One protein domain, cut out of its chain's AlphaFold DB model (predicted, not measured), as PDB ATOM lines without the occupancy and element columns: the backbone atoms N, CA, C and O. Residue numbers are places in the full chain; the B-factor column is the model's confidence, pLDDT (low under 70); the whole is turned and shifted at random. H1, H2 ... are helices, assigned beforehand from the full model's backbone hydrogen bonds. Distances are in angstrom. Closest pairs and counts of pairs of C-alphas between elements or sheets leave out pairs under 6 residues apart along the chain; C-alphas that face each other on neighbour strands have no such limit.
ATOM      1  N   HIS A   3       3.053 -42.840  36.061       95.62
ATOM      2  CA  HIS A   3       2.695 -43.404  34.757       95.62
ATOM      3  C   HIS A   3       3.602 -44.577  34.420       95.62
ATOM      4  O   HIS A   3       4.817 -44.463  34.549       95.62
ATOM      5  N   VAL A   4       3.001 -45.657  33.933       94.50
ATOM      6  CA  VAL A   4       3.713 -46.789  33.348       94.50
ATOM      7  C   VAL A   4       2.991 -47.079  32.046       94.50
ATOM      8  O   VAL A   4       1.817 -47.418  32.101       94.50
ATOM      9  N   ALA A   5       3.606 -46.913  30.881       96.31
ATOM     10  CA  ALA A   5       4.943 -46.358  30.636       96.31
ATOM     11  C   ALA A   5       5.116 -44.871  31.056       96.31
ATOM     12  O   ALA A   5       4.168 -44.081  31.000       96.31
ATOM     13  N   GLN A   6       6.334 -44.468  31.442       97.69
ATOM     14  CA  GLN A   6       6.657 -43.111  31.886       97.69
ATOM     15  C   GLN A   6       6.412 -42.083  30.775       97.69
ATOM     16  O   GLN A   6       6.903 -42.209  29.657       97.69
ATOM     17  N   LYS A   7       5.700 -41.002  31.113       97.06
ATOM     18  CA  LYS A   7       5.115 -40.059  30.143       97.06
ATOM     19  C   LYS A   7       6.053 -39.503  29.068       97.06
ATOM     20  O   LYS A   7       5.654 -39.379  27.918       97.06
ATOM     21  N   HIS A   8       7.274 -39.117  29.437       97.12
ATOM     22  CA  HIS A   8       8.188 -38.428  28.525       97.12
ATOM     23  C   HIS A   8       8.761 -39.354  27.443       97.12
ATOM     24  O   HIS A   8       8.627 -39.018  26.269       97.12
ATOM     25  N   PRO A   9       9.359 -40.510  27.789       97.94
ATOM     26  CA  PRO A   9       9.772 -41.493  26.792       97.94
ATOM     27  C   PRO A   9       8.570 -42.141  26.087       97.94
ATOM     28  O   PRO A   9       8.642 -42.380  24.887       97.94
ATOM     29  N   ALA A  10       7.438 -42.355  26.771       97.94
ATOM     30  CA  ALA A  10       6.255 -42.970  26.163       97.94
ATOM     31  C   ALA A  10       5.708 -42.158  24.980       97.94
ATOM     32  O   ALA A  10       5.426 -42.733  23.934       97.94
ATOM     33  N   GLY A  11       5.656 -40.826  25.095       97.75
ATOM     34  CA  GLY A  11       5.248 -39.953  23.987       97.75
ATOM     35  C   GLY A  11       6.174 -39.988  22.763       97.75
ATOM     36  O   GLY A  11       5.800 -39.466  21.719       97.75
ATOM     37  N   GLN A  12       7.365 -40.589  22.872       97.81
ATOM     38  CA  GLN A  12       8.305 -40.753  21.758       97.81
ATOM     39  C   GLN A  12       8.125 -42.096  21.034       97.81
ATOM     40  O   GLN A  12       8.442 -42.188  19.853       97.81
ATOM     41  N   VAL A  13       7.639 -43.136  21.728       97.19
ATOM     42  CA  VAL A  13       7.669 -44.527  21.225       97.19
ATOM     43  C   VAL A  13       6.320 -45.243  21.227       97.19
ATOM     44  O   VAL A  13       6.215 -46.340  20.684       97.19
ATOM     45  N   ILE A  14       5.283 -44.649  21.820       97.62
ATOM     46  CA  ILE A  14       3.914 -45.170  21.812       97.62
ATOM     47  C   ILE A  14       3.055 -44.226  20.970       97.62
ATOM     48  O   ILE A  14       2.763 -43.098  21.369       97.62
ATOM     49  N   SER A  15       2.645 -44.696  19.790       96.50
ATOM     50  CA  SER A  15       1.735 -43.944  18.923       96.50
ATOM     51  C   SER A  15       0.401 -43.688  19.632       96.50
ATOM     52  O   SER A  15      -0.152 -44.589  20.261       96.50
ATOM     53  N   GLY A  16      -0.108 -42.455  19.545       95.94
ATOM     54  CA  GLY A  16      -1.371 -42.062  20.177       95.94
ATOM     55  C   GLY A  16      -1.323 -41.935  21.706       95.94
ATOM     56  O   GLY A  16      -2.376 -41.883  22.336       95.94
ATOM     57  N   TYR A  17      -0.136 -41.887  22.319       97.75
ATOM     58  CA  TYR A  17      -0.008 -41.745  23.770       97.75
ATOM     59  C   TYR A  17      -0.588 -40.416  24.283       97.75
ATOM     60  O   TYR A  17      -0.084 -39.339  23.957       97.75
ATOM     61  N   ASP A  18      -1.592 -40.497  25.159       97.19
ATOM     62  CA  ASP A  18      -2.136 -39.359  25.904       97.19
ATOM     63  C   ASP A  18      -1.881 -39.536  27.414       97.19
ATOM     64  O   ASP A  18      -2.481 -40.407  28.048       97.19
ATOM     65  N   PRO A  19      -1.036 -38.697  28.048       95.00
ATOM     66  CA  PRO A  19      -0.730 -38.813  29.474       95.00
ATOM     67  C   PRO A  19      -1.941 -38.590  30.395       95.00
ATOM     68  O   PRO A  19      -1.845 -38.891  31.588       95.00
ATOM     69  N   LYS A  20      -3.054 -38.036  29.892       95.94
ATOM     70  CA  LYS A  20      -4.285 -37.852  30.675       95.94
ATOM     71  C   LYS A  20      -5.074 -39.145  30.847       95.94
ATOM     72  O   LYS A  20      -5.810 -39.264  31.823       95.94
ATOM     73  N   THR A  21      -4.930 -40.081  29.915       95.94
ATOM     74  CA  THR A  21      -5.692 -41.336  29.881       95.94
ATOM     75  C   THR A  21      -4.801 -42.566  30.036       95.94
ATOM     76  O   THR A  21      -5.299 -43.626  30.403       95.94
ATOM     77  N   ALA A  22      -3.488 -42.426  29.825       96.94
ATOM     78  CA  ALA A  22      -2.530 -43.518  29.929       96.94
ATOM     79  C   ALA A  22      -2.529 -44.193  31.317       96.94
ATOM     80  O   ALA A  22      -2.700 -43.515  32.342       96.94
ATOM     81  N   PRO A  23      -2.260 -45.512  31.384       97.94
ATOM     82  CA  PRO A  23      -2.276 -46.249  32.638       97.94
ATOM     83  C   PRO A  23      -1.264 -45.693  33.644       97.94
ATOM     84  O   PRO A  23      -0.146 -45.282  33.316       97.94
ATOM     85  N   SER A  24      -1.664 -45.677  34.910       97.81
ATOM     86  CA  SER A  24      -0.829 -45.197  36.003       97.81
ATOM     87  C   SER A  24      -1.182 -45.901  37.305       97.81
ATOM     88  O   SER A  24      -2.276 -46.441  37.461       97.81
ATOM     89  N   ILE A  25      -0.248 -45.885  38.249       97.88
ATOM     90  CA  ILE A  25      -0.420 -46.458  39.581       97.88
ATOM     91  C   ILE A  25      -0.255 -45.380  40.655       97.88
ATOM     92  O   ILE A  25       0.602 -44.491  40.569       97.88
ATOM     93  N   ALA A  26      -1.104 -45.430  41.678       97.69
ATOM     94  CA  ALA A  26      -0.931 -44.641  42.889       97.69
ATOM     95  C   ALA A  26       0.027 -45.379  43.828       97.69
ATOM     96  O   ALA A  26      -0.240 -46.514  44.208       97.69
ATOM     97  N   VAL A  27       1.117 -44.727  44.222       97.44
ATOM     98  CA  VAL A  27       2.041 -45.227  45.250       97.44
ATOM     99  C   VAL A  27       2.285 -44.130  46.292       97.44
ATOM    100  O   VAL A  27       2.118 -42.943  45.963       97.44
ATOM    101  N   PRO A  28       2.661 -44.474  47.539       98.19
ATOM    102  CA  PRO A  28       2.992 -43.495  48.568       98.19
ATOM    103  C   PRO A  28       4.018 -42.468  48.084       98.19
ATOM    104  O   PRO A  28       4.936 -42.779  47.329       98.19
ATOM    105  N   ARG A  29       3.903 -41.219  48.552       97.75
ATOM    106  CA  ARG A  29       4.779 -40.120  48.102       97.75
ATOM    107  C   ARG A  29       6.266 -40.405  48.331       97.75
ATOM    108  O   ARG A  29       7.081 -39.946  47.537       97.75
ATOM    109  N   ALA A  30       6.608 -41.098  49.417       98.12
ATOM    110  CA  ALA A  30       7.988 -41.463  49.725       98.12
ATOM    111  C   ALA A  30       8.556 -42.422  48.667       98.12
ATOM    112  O   ALA A  30       9.602 -42.134  48.102       98.12
ATOM    113  N   GLU A  31       7.809 -43.474  48.326       98.38
ATOM    114  CA  GLU A  31       8.162 -44.446  47.284       98.38
ATOM    115  C   GLU A  31       8.186 -43.798  45.893       98.38
ATOM    116  O   GLU A  31       9.136 -43.964  45.136       98.38
ATOM    117  N   HIS A  32       7.198 -42.949  45.579       98.25
ATOM    118  CA  HIS A  32       7.114 -42.258  44.288       98.25
ATOM    119  C   HIS A  32       8.370 -41.436  43.957       98.25
ATOM    120  O   HIS A  32       8.731 -41.308  42.792       98.25
ATOM    121  N   LYS A  33       9.029 -40.863  44.973       97.56
ATOM    122  CA  LYS A  33      10.261 -40.075  44.802       97.56
ATOM    123  C   LYS A  33      11.491 -40.929  44.487       97.56
ATOM    124  O   LYS A  33      12.467 -40.375  43.996       97.56
ATOM    125  N   LEU A  34      11.459 -42.222  44.807       98.06
ATOM    126  CA  LEU A  34      12.574 -43.143  44.588       98.06
ATOM    127  C   LEU A  34      12.598 -43.691  43.160       98.06
ATOM    128  O   LEU A  34      13.646 -44.141  42.708       98.06
ATOM    129  N   ILE A  35      11.469 -43.636  42.447       98.06
ATOM    130  CA  ILE A  35      11.362 -44.168  41.089       98.06
ATOM    131  C   ILE A  35      12.211 -43.321  40.120       98.06
ATOM    132  O   ILE A  35      11.956 -42.117  39.983       98.06
ATOM    133  N   PRO A  36      13.185 -43.921  39.407       97.31
ATOM    134  CA  PRO A  36      14.016 -43.211  38.444       97.31
ATOM    135  C   PRO A  36      13.210 -42.535  37.324       97.31
ATOM    136  O   PRO A  36      12.263 -43.090  36.762       97.31
ATOM    137  N   THR A  37      13.620 -41.322  36.948       95.12
ATOM    138  CA  THR A  37      12.994 -40.571  35.849       95.12
ATOM    139  C   THR A  37      13.919 -40.438  34.652       95.12
ATOM    140  O   THR A  37      15.048 -39.976  34.805       95.12
ATOM    141  N   MET A  38      13.418 -40.754  33.461       94.88
ATOM    142  CA  MET A  38      14.110 -40.549  32.194       94.88
ATOM    143  C   MET A  38      13.779 -39.181  31.603       94.88
ATOM    144  O   MET A  38      12.628 -38.735  31.587       94.88
ATOM    145  N   LYS A  39      14.823 -38.512  31.118       93.88
ATOM    146  CA  LYS A  39      14.769 -37.201  30.469       93.88
ATOM    147  C   LYS A  39      15.497 -37.289  29.132       93.88
ATOM    148  O   LYS A  39      16.479 -38.017  29.030       93.88
ATOM    149  N   GLY A  40      15.063 -36.492  28.162       96.56
ATOM    150  CA  GLY A  40      15.700 -36.415  26.851       96.56
ATOM    151  C   GLY A  40      15.239 -37.510  25.882       96.56
ATOM    152  O   GLY A  40      14.250 -38.203  26.147       96.56
ATOM    153  N   PRO A  41      15.928 -37.637  24.733       97.44
ATOM    154  CA  PRO A  41      15.608 -38.641  23.729       97.44
ATOM    155  C   PRO A  41      15.656 -40.056  24.309       97.44
ATOM    156  O   PRO A  41      16.589 -40.413  25.028       97.44
ATOM    157  N   PHE A  42      14.656 -40.862  23.973       97.31
ATOM    158  CA  PHE A  42      14.575 -42.266  24.334       97.31
ATOM    159  C   PHE A  42      14.765 -43.122  23.082       97.31
ATOM    160  O   PHE A  42      14.037 -42.977  22.106       97.31
ATOM    161  N   THR A  43      15.766 -44.000  23.111       96.25
ATOM    162  CA  THR A  43      16.181 -44.824  21.962       96.25
ATOM    163  C   THR A  43      15.743 -46.286  22.066       96.25
ATOM    164  O   THR A  43      16.047 -47.076  21.176       96.25
ATOM    165  N   GLY A  44      15.051 -46.660  23.147       96.19
ATOM    166  CA  GLY A  44      14.476 -47.994  23.318       96.19
ATOM    167  C   GLY A  44      13.099 -48.131  22.666       96.19
ATOM    168  O   GLY A  44      12.524 -47.173  22.159       96.19
ATOM    169  N   THR A  45      12.537 -49.333  22.720       96.69
ATOM    170  CA  THR A  45      11.165 -49.609  22.275       96.69
ATOM    171  C   THR A  45      10.145 -49.347  23.388       96.69
ATOM    172  O   THR A  45      10.484 -49.274  24.572       96.69
ATOM    173  N   ALA A  46       8.855 -49.290  23.039       96.88
ATOM    174  CA  ALA A  46       7.774 -49.264  24.029       96.88
ATOM    175  C   ALA A  46       7.849 -50.452  25.010       96.88
ATOM    176  O   ALA A  46       7.570 -50.300  26.200       96.88
ATOM    177  N   ARG A  47       8.280 -51.628  24.530       96.44
ATOM    178  CA  ARG A  47       8.469 -52.830  25.354       96.44
ATOM    179  C   ARG A  47       9.613 -52.665  26.352       96.44
ATOM    180  O   ARG A  47       9.442 -53.058  27.504       96.44
ATOM    181  N   ASP A  48      10.729 -52.069  25.932       97.00
ATOM    182  CA  ASP A  48      11.873 -51.795  26.813       97.00
ATOM    183  C   ASP A  48      11.482 -50.810  27.914       97.00
ATOM    184  O   ASP A  48      11.784 -51.025  29.088       97.00
ATOM    185  N   LEU A  49      10.736 -49.765  27.542       97.94
ATOM    186  CA  LEU A  49      10.214 -48.777  28.477       97.94
ATOM    187  C   LEU A  49       9.283 -49.409  29.519       97.94
ATOM    188  O   LEU A  49       9.492 -49.229  30.718       97.94
ATOM    189  N   LEU A  50       8.297 -50.199  29.077       97.69
ATOM    190  CA  LEU A  50       7.386 -50.895  29.983       97.69
ATOM    191  C   LEU A  50       8.142 -51.859  30.908       97.69
ATOM    192  O   LEU A  50       7.873 -51.896  32.104       97.69
ATOM    193  N   ALA A  51       9.096 -52.632  30.382       98.00
ATOM    194  CA  ALA A  51       9.876 -53.572  31.183       98.00
ATOM    195  C   ALA A  51      10.699 -52.859  32.268       98.00
ATOM    196  O   ALA A  51      10.671 -53.274  33.428       98.00
ATOM    197  N   LYS A  52      11.374 -51.762  31.904       98.00
ATOM    198  CA  LYS A  52      12.134 -50.929  32.837       98.00
ATOM    199  C   LYS A  52      11.236 -50.357  33.936       98.00
ATOM    200  O   LYS A  52      11.546 -50.517  35.110       98.00
ATOM    201  N   ASP A  53      10.124 -49.719  33.579       98.12
ATOM    202  CA  ASP A  53       9.262 -49.052  34.563       98.12
ATOM    203  C   ASP A  53       8.601 -50.059  35.523       98.12
ATOM    204  O   ASP A  53       8.440 -49.787  36.712       98.12
ATOM    205  N   ILE A  54       8.291 -51.271  35.047       98.50
ATOM    206  CA  ILE A  54       7.834 -52.374  35.905       98.50
ATOM    207  C   ILE A  54       8.936 -52.841  36.860       98.50
ATOM    208  O   ILE A  54       8.650 -53.128  38.025       98.50
ATOM    209  N   GLN A  55      10.184 -52.920  36.398       98.56
ATOM    210  CA  GLN A  55      11.318 -53.258  37.256       98.56
ATOM    211  C   GLN A  55      11.554 -52.178  38.320       98.56
ATOM    212  O   GLN A  55      11.792 -52.512  39.480       98.56
ATOM    213  N   ASP A  56      11.415 -50.904  37.959       98.50
ATOM    214  CA  ASP A  56      11.530 -49.795  38.902       98.50
ATOM    215  C   ASP A  56      10.425 -49.841  39.962       98.50
ATOM    216  O   ASP A  56      10.712 -49.699  41.150       98.50
ATOM    217  N   LEU A  57       9.175 -50.119  39.578       98.44
ATOM    218  CA  LEU A  57       8.102 -50.312  40.556       98.44
ATOM    219  C   LEU A  57       8.424 -51.442  41.541       98.44
ATOM    220  O   LEU A  57       8.222 -51.268  42.740       98.44
ATOM    221  N   ARG A  58       8.962 -52.571  41.066       98.44
ATOM    222  CA  ARG A  58       9.352 -53.698  41.932       98.44
ATOM    223  C   ARG A  58      10.505 -53.360  42.876       98.44
ATOM    224  O   ARG A  58      10.549 -53.895  43.976       98.44
ATOM    225  N   ASN A  59      11.435 -52.515  42.440       98.50
ATOM    226  CA  ASN A  59      12.644 -52.198  43.199       98.50
ATOM    227  C   ASN A  59      12.454 -51.047  44.193       98.50
ATOM    228  O   ASN A  59      13.123 -51.017  45.223       98.50
ATOM    229  N   TYR A  60      11.585 -50.085  43.876       98.31
ATOM    230  CA  TYR A  60      11.498 -48.810  44.597       98.31
ATOM    231  C   TYR A  60      10.160 -48.579  45.303       98.31
ATOM    232  O   TYR A  60       9.978 -47.544  45.947       98.31
ATOM    233  N   THR A  61       9.217 -49.516  45.186       98.25
ATOM    234  CA  THR A  61       7.886 -49.407  45.794       98.25
ATOM    235  C   THR A  61       7.460 -50.730  46.416       98.25
ATOM    236  O   THR A  61       7.978 -51.788  46.065       98.25
ATOM    237  N   ASN A  62       6.458 -50.679  47.291       98.12
ATOM    238  CA  ASN A  62       5.780 -51.870  47.808       98.12
ATOM    239  C   ASN A  62       4.501 -52.187  47.013       98.12
ATOM    240  O   ASN A  62       3.547 -52.745  47.559       98.12
ATOM    241  N   ALA A  63       4.438 -51.797  45.732       98.12
ATOM    242  CA  ALA A  63       3.280 -52.062  44.887       98.12
ATOM    243  C   ALA A  63       2.983 -53.578  44.836       98.12
ATOM    244  O   ALA A  63       3.876 -54.363  44.499       98.12
ATOM    245  N   PRO A  64       1.744 -54.017  45.139       98.06
ATOM    246  CA  PRO A  64       1.405 -55.434  45.142       98.06
ATOM    247  C   PRO A  64       1.677 -56.088  43.780       98.06
ATOM    248  O   PRO A  64       1.345 -55.495  42.747       98.06
ATOM    249  N   PRO A  65       2.195 -57.331  43.734       98.00
ATOM    250  CA  PRO A  65       2.430 -58.031  42.472       98.00
ATOM    251  C   PRO A  65       1.191 -58.113  41.570       98.00
ATOM    252  O   PRO A  65       1.325 -57.999  40.353       98.00
ATOM    253  N   SER A  66      -0.005 -58.248  42.151       98.25
ATOM    254  CA  SER A  66      -1.279 -58.223  41.421       98.25
ATOM    255  C   SER A  66      -1.537 -56.873  40.744       98.25
ATOM    256  O   SER A  66      -1.837 -56.838  39.556       98.25
ATOM    257  N   ALA A  67      -1.318 -55.758  41.445       98.25
ATOM    258  CA  ALA A  67      -1.462 -54.416  40.878       98.25
ATOM    259  C   ALA A  67      -0.462 -54.163  39.736       98.25
ATOM    260  O   ALA A  67      -0.805 -53.548  38.728       98.25
ATOM    261  N   ILE A  68       0.766 -54.678  39.859       98.44
ATOM    262  CA  ILE A  68       1.769 -54.626  38.785       98.44
ATOM    263  C   ILE A  68       1.308 -55.455  37.573       98.44
ATOM    264  O   ILE A  68       1.455 -55.009  36.436       98.44
ATOM    265  N   GLN A  69       0.735 -56.645  37.787       98.38
ATOM    266  CA  GLN A  69       0.193 -57.477  36.706       98.38
ATOM    267  C   GLN A  69      -0.976 -56.794  35.984       98.38
ATOM    268  O   GLN A  69      -0.992 -56.771  34.752       98.38
ATOM    269  N   ASP A  70      -1.900 -56.187  36.730       98.38
ATOM    270  CA  ASP A  70      -3.002 -55.413  36.158       98.38
ATOM    271  C   ASP A  70      -2.498 -54.210  35.361       98.38
ATOM    272  O   ASP A  70      -2.967 -53.964  34.252       98.38
ATOM    273  N   LEU A  71      -1.483 -53.503  35.860       98.25
ATOM    274  CA  LEU A  71      -0.873 -52.379  35.153       98.25
ATOM    275  C   LEU A  71      -0.233 -52.806  33.822       98.25
ATOM    276  O   LEU A  71      -0.387 -52.115  32.813       98.25
ATOM    277  N   ILE A  72       0.445 -53.960  33.790       98.19
ATOM    278  CA  ILE A  72       0.994 -54.542  32.552       98.19
ATOM    279  C   ILE A  72      -0.133 -54.870  31.573       98.19
ATOM    280  O   ILE A  72      -0.013 -54.589  30.380       98.19
ATOM    281  N   ARG A  73      -1.206 -55.494  32.065       98.19
ATOM    282  CA  ARG A  73      -2.361 -55.864  31.248       98.19
ATOM    283  C   ARG A  73      -3.023 -54.622  30.647       98.19
ATOM    284  O   ARG A  73      -3.172 -54.575  29.431       98.19
ATOM    285  N   LEU A  74      -3.289 -53.594  31.453       97.94
ATOM    286  CA  LEU A  74      -3.869 -52.323  31.001       97.94
ATOM    287  C   LEU A  74      -3.013 -51.632  29.932       97.94
ATOM    288  O   LEU A  74      -3.551 -51.131  28.952       97.94
ATOM    289  N   ASN A  75      -1.681 -51.636  30.068       97.94
ATOM    290  CA  ASN A  75      -0.797 -51.095  29.028       97.94
ATOM    291  C   ASN A  75      -0.951 -51.830  27.694       97.94
ATOM    292  O   ASN A  75      -1.034 -51.196  26.646       97.94
ATOM    293  N   LYS A  76      -1.004 -53.164  27.736       96.75
ATOM    294  CA  LYS A  76      -1.166 -53.998  26.536       96.75
ATOM    295  C   LYS A  76      -2.545 -53.852  25.900       96.75
ATOM    296  O   LYS A  76      -2.634 -53.876  24.681       96.75
ATOM    297  N   GLU A  77      -3.590 -53.708  26.709       96.75
ATOM    298  CA  GLU A  77      -4.957 -53.476  26.233       96.75
ATOM    299  C   GLU A  77      -5.107 -52.085  25.604       96.75
ATOM    300  O   GLU A  77      -5.751 -51.951  24.570       96.75
ATOM    301  N   MET A  78      -4.492 -51.055  26.198       97.25
ATOM    302  CA  MET A  78      -4.620 -49.673  25.726       97.25
ATOM    303  C   MET A  78      -3.741 -49.360  24.510       97.25
ATOM    304  O   MET A  78      -4.127 -48.552  23.670       97.25
ATOM    305  N   PHE A  79      -2.576 -50.001  24.396       96.69
ATOM    306  CA  PHE A  79      -1.637 -49.784  23.292       96.69
ATOM    307  C   PHE A  79      -1.236 -51.110  22.629       96.69
ATOM    308  O   PHE A  79      -0.055 -51.466  22.639       96.69
ATOM    309  N   PRO A  80      -2.188 -51.864  22.048       95.38
ATOM    310  CA  PRO A  80      -1.929 -53.204  21.528       95.38
ATOM    311  C   PRO A  80      -0.790 -53.201  20.510       95.38
ATOM    312  O   PRO A  80       0.179 -53.932  20.702       95.38
ATOM    313  N   GLU A  81      -0.830 -52.295  19.528       94.38
ATOM    314  CA  GLU A  81       0.187 -52.154  18.474       94.38
ATOM    315  C   GLU A  81       1.604 -51.919  19.019       94.38
ATOM    316  O   GLU A  81       2.577 -52.436  18.473       94.38
ATOM    317  N   ALA A  82       1.736 -51.199  20.139       94.81
ATOM    318  CA  ALA A  82       3.032 -50.938  20.766       94.81
ATOM    319  C   ALA A  82       3.625 -52.181  21.457       94.81
ATOM    320  O   ALA A  82       4.831 -52.243  21.714       94.81
ATOM    321  N   PHE A  83       2.790 -53.176  21.775       92.94
ATOM    322  CA  PHE A  83       3.165 -54.343  22.574       92.94
ATOM    323  C   PHE A  83       2.962 -55.691  21.869       92.94
ATOM    324  O   PHE A  83       3.218 -56.730  22.497       92.94
TER     325      PHE A  83
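AT A GLANCE: This is residues 3 to 83 of the 87 residues of an uncharacterized protein of Pluralibacter gergoviae (UniProt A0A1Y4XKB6). Two long helices, H3 and H4, form a hairpin, side by side and running opposite ways, and the stretch before them, residues 3 to 45, is laid along H3 as two short helices, H1 and H2, and long loops. H1 packs on the beginning of H3, the one-turn H2 is near its other end, two long links run lengthwise between those two ends, and the small H5 folds back after H4 onto the beginning of H3. The printed part has 81 residues with five named helices, in the order H1, H2, H3, H4, H5, and no named strand; the class is all helix. The whole is compact, with a radius of gyration of the C-alphas of 11.9 A, and rounded, spanning 31 by 27 by 21 A.

HOW THE PARTS SIT: The hub is H3, residues 46 to 60, which touches three other helices. It touches H4, residues 65 to 78, which touches H3 with residues 68 to 72 alone; the closest C-alphas, those of Ile 54 and Ile 68, are 7.1 A apart. This helical hairpin has a shallow tilt of 20 degrees, opposite ways. With residues 46 to 49 alone, H3 touches H1, residues 7 to 13, at a shallow tilt of 27 degrees, opposite ways; the closest C-alphas, those of Val 13 and Ala 46, are 5.5 A apart. With residues 46 to 47 alone, H3 touches H5, residues 80 to 83, where the closest C-alphas, those of Ala 46 and Ala 82, are 6.0 A apart. H2, residues 29 to 32, is close to H3 but not clearly touching, with the C-alphas of Glu 31 and Tyr 60 closest at 6.1 A. H4 is apart from H1 and from H2. Every O i to N i+4 pair is within hydrogen-bond range in H3 and H4, and 2 of 3 in H1; H2 and H5 are too short for such a pair, and the one O i to N i+3 pair is within range in H5 but not in H2.

IN THESE COORDINATES: H3 is 20.9 A long from first to last C-alpha, beginning at C-alpha 46 (7.774, -49.264, 24.029). H4 is 20.0 A long and begins at C-alpha 65 (2.430, -58.031, 42.472). H1 is 10.3 A long, from C-alpha 7 (5.115, -40.059, 30.143). H2 and H5 have four residues each, and H5 ends at C-alpha 83 (3.165, -54.343, 22.574).

THE WHOLE: The two C-alphas farthest apart, those of Ala 30 and Glu 81, are 33.9 A apart. The links from H1 to H2 and from H2 to H3 are long, at 15 and 13 residues; those from H3 to H4 and from H4 to H5 are tight. The printed part has no cut. Its mean pLDDT is 97.3, and no printed residue is under 70.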